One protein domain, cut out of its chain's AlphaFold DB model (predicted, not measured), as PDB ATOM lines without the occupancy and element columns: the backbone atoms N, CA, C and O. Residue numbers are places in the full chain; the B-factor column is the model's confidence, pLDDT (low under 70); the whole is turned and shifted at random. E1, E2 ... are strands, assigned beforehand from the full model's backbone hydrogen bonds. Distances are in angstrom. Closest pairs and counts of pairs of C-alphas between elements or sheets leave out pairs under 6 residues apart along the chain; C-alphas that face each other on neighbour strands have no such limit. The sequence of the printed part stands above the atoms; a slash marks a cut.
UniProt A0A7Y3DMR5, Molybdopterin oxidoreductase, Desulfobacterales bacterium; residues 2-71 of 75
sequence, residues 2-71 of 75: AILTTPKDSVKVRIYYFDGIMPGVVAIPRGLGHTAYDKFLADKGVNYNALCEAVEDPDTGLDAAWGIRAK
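AT A GLANCE: This is residues 2 to 71 of the 75 residues of the protein "Molybdopterin oxidoreductase" of Desulfobacterales bacterium (UniProt A0A7Y3DMR5). There is little regular structure here: a small hairpin of two short strands, E1 and E2, and then a long winding stretch, residues 14 to 71, with loops round Lys 39 and Asp 59 at the two ends of the longest axis. The printed part has 70 residues with no named helix and two antiparallel strands, E1 then E2. The class is all strand, though only 8 residues are in named elements. The whole is loose, with a radius of gyration of the C-alphas of 13.9 A and spans of 41 by 31 by 21 A.

HOW THE PARTS SIT: Start at E1, residues 2 to 5, and go through a tight link of 4 residues to E2, residues 10 to 13. The two are a hairpin, antiparallel at 148 degrees between their directions. Look at N 4 and O 11, 2.9 A apart, and N 13 and O 2, 2.8 A apart, both within hydrogen-bond range.

IN THESE COORDINATES: Find C-alpha 2 at (129.770, 167.524, 164.677); from there E1 runs 9.6 A to C-alpha 5. E2 also runs 9.6 A and ends at C-alpha 13, (132.495, 163.775, 167.406).

THE WHOLE: The C-alphas of Lys 39 and Asp 59 are the two farthest apart, 41.4 A. The printed part has no cut, and no printed residue is under 70 in pLDDT.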
ATOM      1  N   ALA A   2     130.888 167.974 165.495       96.00
ATOM      2  CA  ALA A   2     129.770 167.524 164.677       96.00
ATOM      3  C   ALA A   2     128.958 166.476 165.430       96.00
ATOM      4  O   ALA A   2     129.459 165.895 166.396       96.00
ATOM      5  N   ILE A   3     127.724 166.259 164.991       97.38
ATOM      6  CA  ILE A   3     126.878 165.170 165.468       97.38
ATOM      7  C   ILE A   3     126.926 164.059 164.428       97.38
ATOM      8  O   ILE A   3     126.644 164.297 163.253       97.38
ATOM      9  N   LEU A   4     127.334 162.874 164.870       96.12
ATOM     10  CA  LEU A   4     127.275 161.640 164.104       96.12
ATOM     11  C   LEU A   4     126.041 160.867 164.557       96.12
ATOM     12  O   LEU A   4     125.973 160.444 165.709       96.12
ATOM     13  N   THR A   5     125.088 160.697 163.650       96.62
ATOM     14  CA  THR A   5     123.834 159.983 163.889       96.62
ATOM     15  C   THR A   5     123.829 158.672 163.122       96.62
ATOM     16  O   THR A   5     124.150 158.636 161.935       96.62
ATOM     17  N   THR A   6     123.410 157.616 163.803       94.62
ATOM     18  CA  THR A   6     123.102 156.287 163.264       94.62
ATOM     19  C   THR A   6     121.651 155.938 163.613       94.62
ATOM     20  O   THR A   6     121.039 156.669 164.394       94.62
ATOM     21  N   PRO A   7     121.074 154.846 163.078       92.62
ATOM     22  CA  PRO A   7     119.765 154.373 163.525       92.62
ATOM     23  C   PRO A   7     119.689 154.110 165.035       92.62
ATOM     24  O   PRO A   7     118.634 154.311 165.627       92.62
ATOM     25  N   LYS A   8     120.806 153.704 165.653       92.88
ATOM     26  CA  LYS A   8     120.873 153.361 167.075       92.88
ATOM     27  C   LYS A   8     120.965 154.582 167.988       92.88
ATOM     28  O   LYS A   8     120.241 154.654 168.973       92.88
ATOM     29  N   ASP A   9     121.871 155.515 167.690       95.06
ATOM     30  CA  ASP A   9     122.131 156.675 168.554       95.06
ATOM     31  C   ASP A   9     122.809 157.845 167.810       95.06
ATOM     32  O   ASP A   9     123.265 157.715 166.665       95.06
ATOM     33  N   SER A  10     122.891 159.003 168.473       95.88
ATOM     34  CA  SER A  10     123.574 160.219 168.029       95.88
ATOM     35  C   SER A  10     124.612 160.694 169.041       95.88
ATOM     36  O   SER A  10     124.293 160.969 170.194       95.88
ATOM     37  N   VAL A  11     125.855 160.895 168.596       95.50
ATOM     38  CA  VAL A  11     126.954 161.315 169.479       95.50
ATOM     39  C   VAL A  11     127.762 162.475 168.910       95.50
ATOM     40  O   VAL A  11     127.846 162.690 167.699       95.50
ATOM     41  N   LYS A  12     128.405 163.234 169.802       95.50
ATOM     42  CA  LYS A  12     129.278 164.349 169.429       95.50
ATOM     43  C   LYS A  12     130.680 163.847 169.090       95.50
ATOM     44  O   LYS A  12     131.326 163.202 169.910       95.50
ATOM     45  N   VAL A  13     131.184 164.212 167.912       95.00
ATOM     46  CA  VAL A  13     132.495 163.775 167.406       95.00
ATOM     47  C   VAL A  13     133.373 164.942 166.947       95.00
ATOM     48  O   VAL A  13     132.913 166.067 166.691       95.00
ATOM     49  N   ARG A  14     134.677 164.669 166.846       95.19
ATOM     50  CA  ARG A  14     135.648 165.508 166.130       95.19
ATOM     51  C   ARG A  14     135.796 164.989 164.702       95.19
ATOM     52  O   ARG A  14     135.663 163.794 164.472       95.19
ATOM     53  N   ILE A  15     136.069 165.894 163.767       94.81
ATOM     54  CA  ILE A  15     136.254 165.567 162.351       94.81
ATOM     55  C   ILE A  15     137.736 165.693 162.021       94.81
ATOM     56  O   ILE A  15     138.369 166.680 162.396       94.81
ATOM     57  N   TYR A  16     138.249 164.707 161.295       95.56
ATOM     58  CA  TYR A  16     139.531 164.762 160.612       95.56
ATOM     59  C   TYR A  16     139.283 164.469 159.131       95.56
ATOM     60  O   TYR A  16     138.664 163.457 158.809       95.56
ATOM     61  N   TYR A  17     139.710 165.373 158.250       94.62
ATOM     62  CA  TYR A  17     139.612 165.167 156.808       94.62
ATOM     63  C   TYR A  17     140.787 164.313 156.343       94.62
ATOM     64  O   TYR A  17     141.936 164.616 156.662       94.62
ATOM     65  N   PHE A  18     140.487 163.241 155.615       97.19
ATOM     66  CA  PHE A  18     141.485 162.302 155.125       97.19
ATOM     67  C   PHE A  18     141.075 161.766 153.754       97.19
ATOM     68  O   PHE A  18     140.068 161.069 153.639       97.19
ATOM     69  N   ASP A  19     141.883 162.056 152.733       97.06
ATOM     70  CA  ASP A  19     141.592 161.701 151.334       97.06
ATOM     71  C   ASP A  19     141.657 160.190 151.057       97.06
ATOM     72  O   ASP A  19     141.207 159.724 150.015       97.06
ATOM     73  N   GLY A  20     142.190 159.401 151.996       97.38
ATOM     74  CA  GLY A  20     142.220 157.942 151.900       97.38
ATOM     75  C   GLY A  20     140.885 157.253 152.205       97.38
ATOM     76  O   GLY A  20     140.811 156.031 152.103       97.38
ATOM     77  N   ILE A  21     139.842 157.992 152.604       95.75
ATOM     78  CA  ILE A  21     138.498 157.437 152.825       95.75
ATOM     79  C   ILE A  21     137.640 157.643 151.581       95.75
ATOM     80  O   ILE A  21     137.559 158.744 151.039       95.75
ATOM     81  N   MET A  22     136.957 156.578 151.151       95.69
ATOM     82  CA  MET A  22     136.051 156.624 150.005       95.69
ATOM     83  C   MET A  22     134.971 157.712 150.187       95.69
ATOM     84  O   MET A  22     134.383 157.809 151.271       95.69
ATOM     85  N   PRO A  23     134.642 158.493 149.138       95.44
ATOM     86  CA  PRO A  23     133.536 159.441 149.193       95.44
ATOM     87  C   PRO A  23     132.231 158.782 149.658       95.44
ATOM     88  O   PRO A  23     131.875 157.693 149.214       95.44
ATOM     89  N   GLY A  24     131.512 159.454 150.560       94.00
ATOM     90  CA  GLY A  24     130.265 158.940 151.141       94.00
ATOM     91  C   GLY A  24     130.446 157.982 152.324       94.00
ATOM     92  O   GLY A  24     129.448 157.559 152.903       94.00
ATOM     93  N   VAL A  25     131.684 157.675 152.726       94.50
ATOM     94  CA  VAL A  25     131.982 156.838 153.896       94.50
ATOM     95  C   VAL A  25     132.532 157.681 155.041       94.50
ATOM     96  O   VAL A  25     133.336 158.589 154.846       94.50
ATOM     97  N   VAL A  26     132.121 157.345 156.263       94.00
ATOM     98  CA  VAL A  26     132.737 157.841 157.496       94.00
ATOM     99  C   VAL A  26     133.486 156.686 158.146       94.00
ATOM    100  O   VAL A  26     132.896 155.649 158.437       94.00
ATOM    101  N   ALA A  27     134.781 156.872 158.393       94.06
ATOM    102  CA  ALA A  27     135.572 155.942 159.189       94.06
ATOM    103  C   ALA A  27     135.615 156.405 160.652       94.06
ATOM    104  O   ALA A  27     135.873 157.578 160.930       94.06
ATOM    105  N   ILE A  28     135.393 155.480 161.586       92.06
ATOM    106  CA  ILE A  28     135.514 155.716 163.028       92.06
ATOM    107  C   ILE A  28     136.509 154.712 163.630       92.06
ATOM    108  O   ILE A  28     136.402 153.512 163.360       92.06
ATOM    109  N   PRO A  29     137.498 155.158 164.424       91.69
ATOM    110  CA  PRO A  29     138.404 154.240 165.098       91.69
ATOM    111  C   PRO A  29     137.678 153.472 166.209       91.69
ATOM    112  O   PRO A  29     136.853 154.026 166.937       91.69
ATOM    113  N   ARG A  30     138.035 152.195 166.376       91.25
ATOM    114  CA  ARG A  30     137.608 151.366 167.513       91.25
ATOM    115  C   ARG A  30     138.620 151.492 168.660       91.25
ATOM    116  O   ARG A  30     139.808 151.651 168.396       91.25
ATOM    117  N   GLY A  31     138.155 151.409 169.911       91.88
ATOM    118  CA  GLY A  31     139.008 151.420 171.117       91.88
ATOM    119  C   GLY A  31     138.897 152.655 172.024       91.88
ATOM    120  O   GLY A  31     139.594 152.733 173.029       91.88
ATOM    121  N   LEU A  32     138.036 153.623 171.699       94.19
ATOM    122  CA  LEU A  32     137.677 154.736 172.591       94.19
ATOM    123  C   LEU A  32     136.359 154.455 173.335       94.19
ATOM    124  O   LEU A  32     135.675 153.471 173.055       94.19
ATOM    125  N   GLY A  33     135.996 155.334 174.272       94.81
ATOM    126  CA  GLY A  33     134.743 155.256 175.031       94.81
ATOM    127  C   GLY A  33     134.781 154.330 176.243       94.81
ATOM    128  O   GLY A  33     133.735 153.855 176.681       94.81
ATOM    129  N   HIS A  34     135.971 154.052 176.777       96.00
ATOM    130  CA  HIS A  34     136.112 153.367 178.056       96.00
ATOM    131  C   HIS A  34     135.619 154.262 179.199       96.00
ATOM    132  O   HIS A  34     135.870 155.463 179.200       96.00
ATOM    133  N   THR A  35     134.964 153.664 180.191       95.38
ATOM    134  CA  THR A  35     134.492 154.338 181.418       95.38
ATOM    135  C   THR A  35     135.260 153.891 182.669       95.38
ATOM    136  O   THR A  35     134.930 154.289 183.781       95.38
ATOM    137  N   ALA A  36     136.267 153.030 182.503       94.81
ATOM    138  CA  ALA A  36     137.014 152.389 183.584       94.81
ATOM    139  C   ALA A  36     138.519 152.303 183.260       94.81
ATOM    140  O   ALA A  36     138.983 152.889 182.279       94.81
ATOM    141  N   TYR A  37     139.255 151.525 184.066       91.12
ATOM    142  CA  TYR A  37     140.711 151.333 184.057       91.12
ATOM    143  C   TYR A  37     141.475 152.489 184.708       91.12
ATOM    144  O   TYR A  37     141.617 152.512 185.928       91.12
ATOM    145  N   ASP A  38     141.961 153.446 183.926       94.88
ATOM    146  CA  ASP A  38     142.765 154.558 184.424       94.88
ATOM    147  C   ASP A  38     142.435 155.861 183.689       94.88
ATOM    148  O   ASP A  38     141.703 155.886 182.700       94.88
ATOM    149  N   LYS A  39     143.023 156.965 184.151       94.62
ATOM    150  CA  LYS A  39     142.852 158.297 183.546       94.62
ATOM    151  C   LYS A  39     143.351 158.402 182.097       94.62
ATOM    152  O   LYS A  39     143.105 159.402 181.421       94.62
ATOM    153  N   PHE A  40     144.142 157.439 181.630       93.44
ATOM    154  CA  PHE A  40     144.652 157.405 180.269       93.44
ATOM    155  C   PHE A  40     143.699 156.681 179.316       93.44
ATOM    156  O   PHE A  40     143.773 156.948 178.116       93.44
ATOM    157  N   LEU A  41     142.788 155.855 179.824       94.31
ATOM    158  CA  LEU A  41     141.791 155.138 179.031       94.31
ATOM    159  C   LEU A  41     140.373 155.694 179.215       94.31
ATOM    160  O   LEU A  41     139.660 155.860 178.224       94.31
ATOM    161  N   ALA A  42     139.979 156.013 180.448       95.81
ATOM    162  CA  ALA A  42     138.628 156.445 180.783       95.81
ATOM    163  C   ALA A  42     138.265 157.821 180.195       95.81
ATOM    164  O   ALA A  42     139.111 158.709 180.075       95.81
ATOM    165  N   ASP A  43     136.985 157.982 179.856       94.50
ATOM    166  CA  ASP A  43     136.327 159.237 179.467       94.50
ATOM    167  C   ASP A  43     136.928 159.919 178.226       94.50
ATOM    168  O   ASP A  43     136.861 161.139 178.039       94.50
ATOM    169  N   LYS A  44     137.509 159.114 177.330       93.94
ATOM    170  CA  LYS A  44     138.078 159.573 176.060       93.94
ATOM    171  C   LYS A  44     137.232 159.125 174.884       93.94
ATOM    172  O   LYS A  44     137.127 157.936 174.595       93.94
ATOM    173  N   GLY A  45     136.726 160.099 174.133       94.12
ATOM    174  CA  GLY A  45     135.950 159.843 172.923       94.12
ATOM    175  C   GLY A  45     134.653 159.088 173.210       94.12
ATOM    176  O   GLY A  45     134.073 159.224 174.281       94.12
ATOM    177  N   VAL A  46     134.188 158.319 172.227       94.25
ATOM    178  CA  VAL A  46     132.929 157.568 172.290       94.25
ATOM    179  C   VAL A  46     133.167 156.119 171.886       94.25
ATOM    180  O   VAL A  46     134.053 155.839 171.076       94.25
ATOM    181  N   ASN A  47     132.377 155.206 172.447       93.19
ATOM    182  CA  ASN A  47     132.447 153.795 172.097       93.19
ATOM    183  C   ASN A  47     131.706 153.575 170.777       93.19
ATOM    184  O   ASN A  47     130.510 153.846 170.689       93.19
ATOM    185  N   TYR A  48     132.396 153.065 169.756       91.44
ATOM    186  CA  TYR A  48     131.786 152.840 168.446       91.44
ATOM    187  C   TYR A  48     130.604 151.853 168.511       91.44
ATOM    188  O   TYR A  48     129.634 152.029 167.783       91.44
ATOM    189  N   ASN A  49     130.627 150.876 169.428       90.94
ATOM    190  CA  ASN A  49     129.527 149.921 169.605       90.94
ATOM    191  C   ASN A  49     128.230 150.593 170.086       90.94
ATOM    192  O   ASN A  49     127.145 150.038 169.914       90.94
ATOM    193  N   ALA A  50     128.303 151.797 170.666       91.44
ATOM    194  CA  ALA A  50     127.110 152.576 170.999       91.44
ATOM    195  C   ALA A  50     126.374 153.073 169.740       91.44
ATOM    196  O   ALA A  50     125.171 153.289 169.782       91.44
ATOM    197  N   LEU A  51     127.083 153.189 168.614       91.50
ATOM    198  CA  LEU A  51     126.551 153.599 167.313       91.50
ATOM    199  C   LEU A  51     126.219 152.414 166.396       91.50
ATOM    200  O   LEU A  51     125.586 152.598 165.357       91.50
ATOM    201  N   CYS A  52     126.658 151.205 166.756       88.38
ATOM    202  CA  CYS A  52     126.426 150.002 165.970       88.38
ATOM    203  C   CYS A  52     125.257 149.186 166.520       88.38
ATOM    204  O   CYS A  52     125.287 148.750 167.673       88.38
ATOM    205  N   GLU A  53     124.219 148.987 165.712       84.06
ATOM    206  CA  GLU A  53     123.190 147.989 166.001       84.06
ATOM    207  C   GLU A  53     123.766 146.598 165.740       84.06
ATOM    208  O   GLU A  53     124.437 146.404 164.728       84.06
ATOM    209  N   ALA A  54     123.551 145.676 166.679       85.50
ATOM    210  CA  ALA A  54     123.968 144.294 166.505       85.50
ATOM    211  C   ALA A  54     122.975 143.626 165.554       85.50
ATOM    212  O   ALA A  54     121.778 143.586 165.847       85.50
ATOM    213  N   VAL A  55     123.465 143.146 164.418       88.25
ATOM    214  CA  VAL A  55     122.646 142.485 163.402       88.25
ATOM    215  C   VAL A  55     123.274 141.136 163.138       88.25
ATOM    216  O   VAL A  55     124.385 141.055 162.630       88.25
ATOM    217  N   GLU A  56     122.565 140.075 163.498       92.06
ATOM    218  CA  GLU A  56     123.044 138.717 163.275       92.06
ATOM    219  C   GLU A  56     122.962 138.356 161.788       92.06
ATOM    220  O   GLU A  56     121.929 138.541 161.139       92.06
ATOM    221  N   ASP A  57     124.062 137.837 161.254       90.94
ATOM    222  CA  ASP A  57     124.101 137.178 159.958       90.94
ATOM    223  C   ASP A  57     123.411 135.808 160.060       90.94
ATOM    224  O   ASP A  57     123.904 134.942 160.787       90.94
ATOM    225  N   PRO A  58     122.295 135.573 159.345       92.50
ATOM    226  CA  PRO A  58     121.480 134.373 159.532       92.50
ATOM    227  C   PRO A  58     122.191 133.070 159.145       92.50
ATOM    228  O   PRO A  58     121.791 132.005 159.610       92.50
ATOM    229  N   ASP A  59     123.230 133.138 158.311       96.12
ATOM    230  CA  ASP A  59     123.952 131.952 157.846       96.12
ATOM    231  C   ASP A  59     125.049 131.511 158.827       96.12
ATOM    232  O   ASP A  59     125.335 130.317 158.950       96.12
ATOM    233  N   THR A  60     125.677 132.458 159.533       95.19
ATOM    234  CA  THR A  60     126.821 132.178 160.418       95.19
ATOM    235  C   THR A  60     126.548 132.418 161.900       95.19
ATOM    236  O   THR A  60     127.309 131.928 162.737       95.19
ATOM    237  N   GLY A  61     125.499 133.167 162.244       94.00
ATOM    238  CA  GLY A  61     125.228 133.629 163.607       94.00
ATOM    239  C   GLY A  61     126.192 134.721 164.097       94.00
ATOM    240  O   GLY A  61     126.252 134.997 165.294       94.00
ATOM    241  N   LEU A  62     127.006 135.309 163.211       92.69
ATOM    242  CA  LEU A  62     127.969 136.357 163.562       92.69
ATOM    243  C   LEU A  62     127.336 137.751 163.504       92.69
ATOM    244  O   LEU A  62     126.433 138.003 162.718       92.69
ATOM    245  N   ASP A  63     127.861 138.690 164.291       89.00
ATOM    246  CA  ASP A  63     127.422 140.088 164.247       89.00
ATOM    247  C   ASP A  63     127.989 140.823 163.017       89.00
ATOM    248  O   ASP A  63     129.207 140.880 162.796       89.00
ATOM    249  N   ALA A  64     127.104 141.431 162.230       84.19
ATOM    250  CA  ALA A  64     127.422 142.255 161.076       84.19
ATOM    251  C   ALA A  64     127.985 143.614 161.526       84.19
ATOM    252  O   ALA A  64     127.314 144.642 161.574       84.19
ATOM    253  N   ALA A  65     129.281 143.628 161.831       71.94
ATOM    254  CA  ALA A  65     129.952 144.768 162.453       71.94
ATOM    255  C   ALA A  65     130.166 146.012 161.553       71.94
ATOM    256  O   ALA A  65     130.702 147.015 162.035       71.94
ATOM    257  N   TRP A  66     129.821 145.975 160.256       76.38
ATOM    258  CA  TRP A  66     130.138 147.028 159.273       76.38
ATOM    259  C   TRP A  66     128.936 147.429 158.403       76.38
ATOM    260  O   TRP A  66     127.976 146.685 158.265       76.38
ATOM    261  N   GLY A  67     129.018 148.603 157.760       81.25
ATOM    262  CA  GLY A  67     128.044 149.027 156.740       81.25
ATOM    263  C   GLY A  67     126.832 149.809 157.258       81.25
ATOM    264  O   GLY A  67     125.800 149.873 156.595       81.25
ATOM    265  N   ILE A  68     126.946 150.431 158.430       88.25
ATOM    266  CA  ILE A  68     125.841 151.155 159.066       88.25
ATOM    267  C   ILE A  68     125.618 152.506 158.391       88.25
ATOM    268  O   ILE A  68     126.558 153.259 158.126       88.25
ATOM    269  N   ARG A  69     124.348 152.844 158.147       92.31
ATOM    270  CA  ARG A  69     123.980 154.170 157.648       92.31
ATOM    271  C   ARG A  69     124.297 155.223 158.701       92.31
ATOM    272  O   ARG A  69     123.832 155.133 159.833       92.31
ATOM    273  N   ALA A  70     125.035 156.244 158.298       94.31
ATOM    274  CA  ALA A  70     125.408 157.339 159.174       94.31
ATOM    275  C   ALA A  70     125.109 158.687 158.520       94.31
ATOM    276  O   ALA A  70     125.190 158.847 157.302       94.31
ATOM    277  N   LYS A  71     124.794 159.675 159.354       96.12
ATOM    278  CA  LYS A  71     124.654 161.075 158.963       96.12
ATOM    279  C   LYS A  71     125.565 161.923 159.833       96.12
ATOM    280  O   LYS A  71     125.547 161.802 161.054       96.12
TER     281      LYS A  71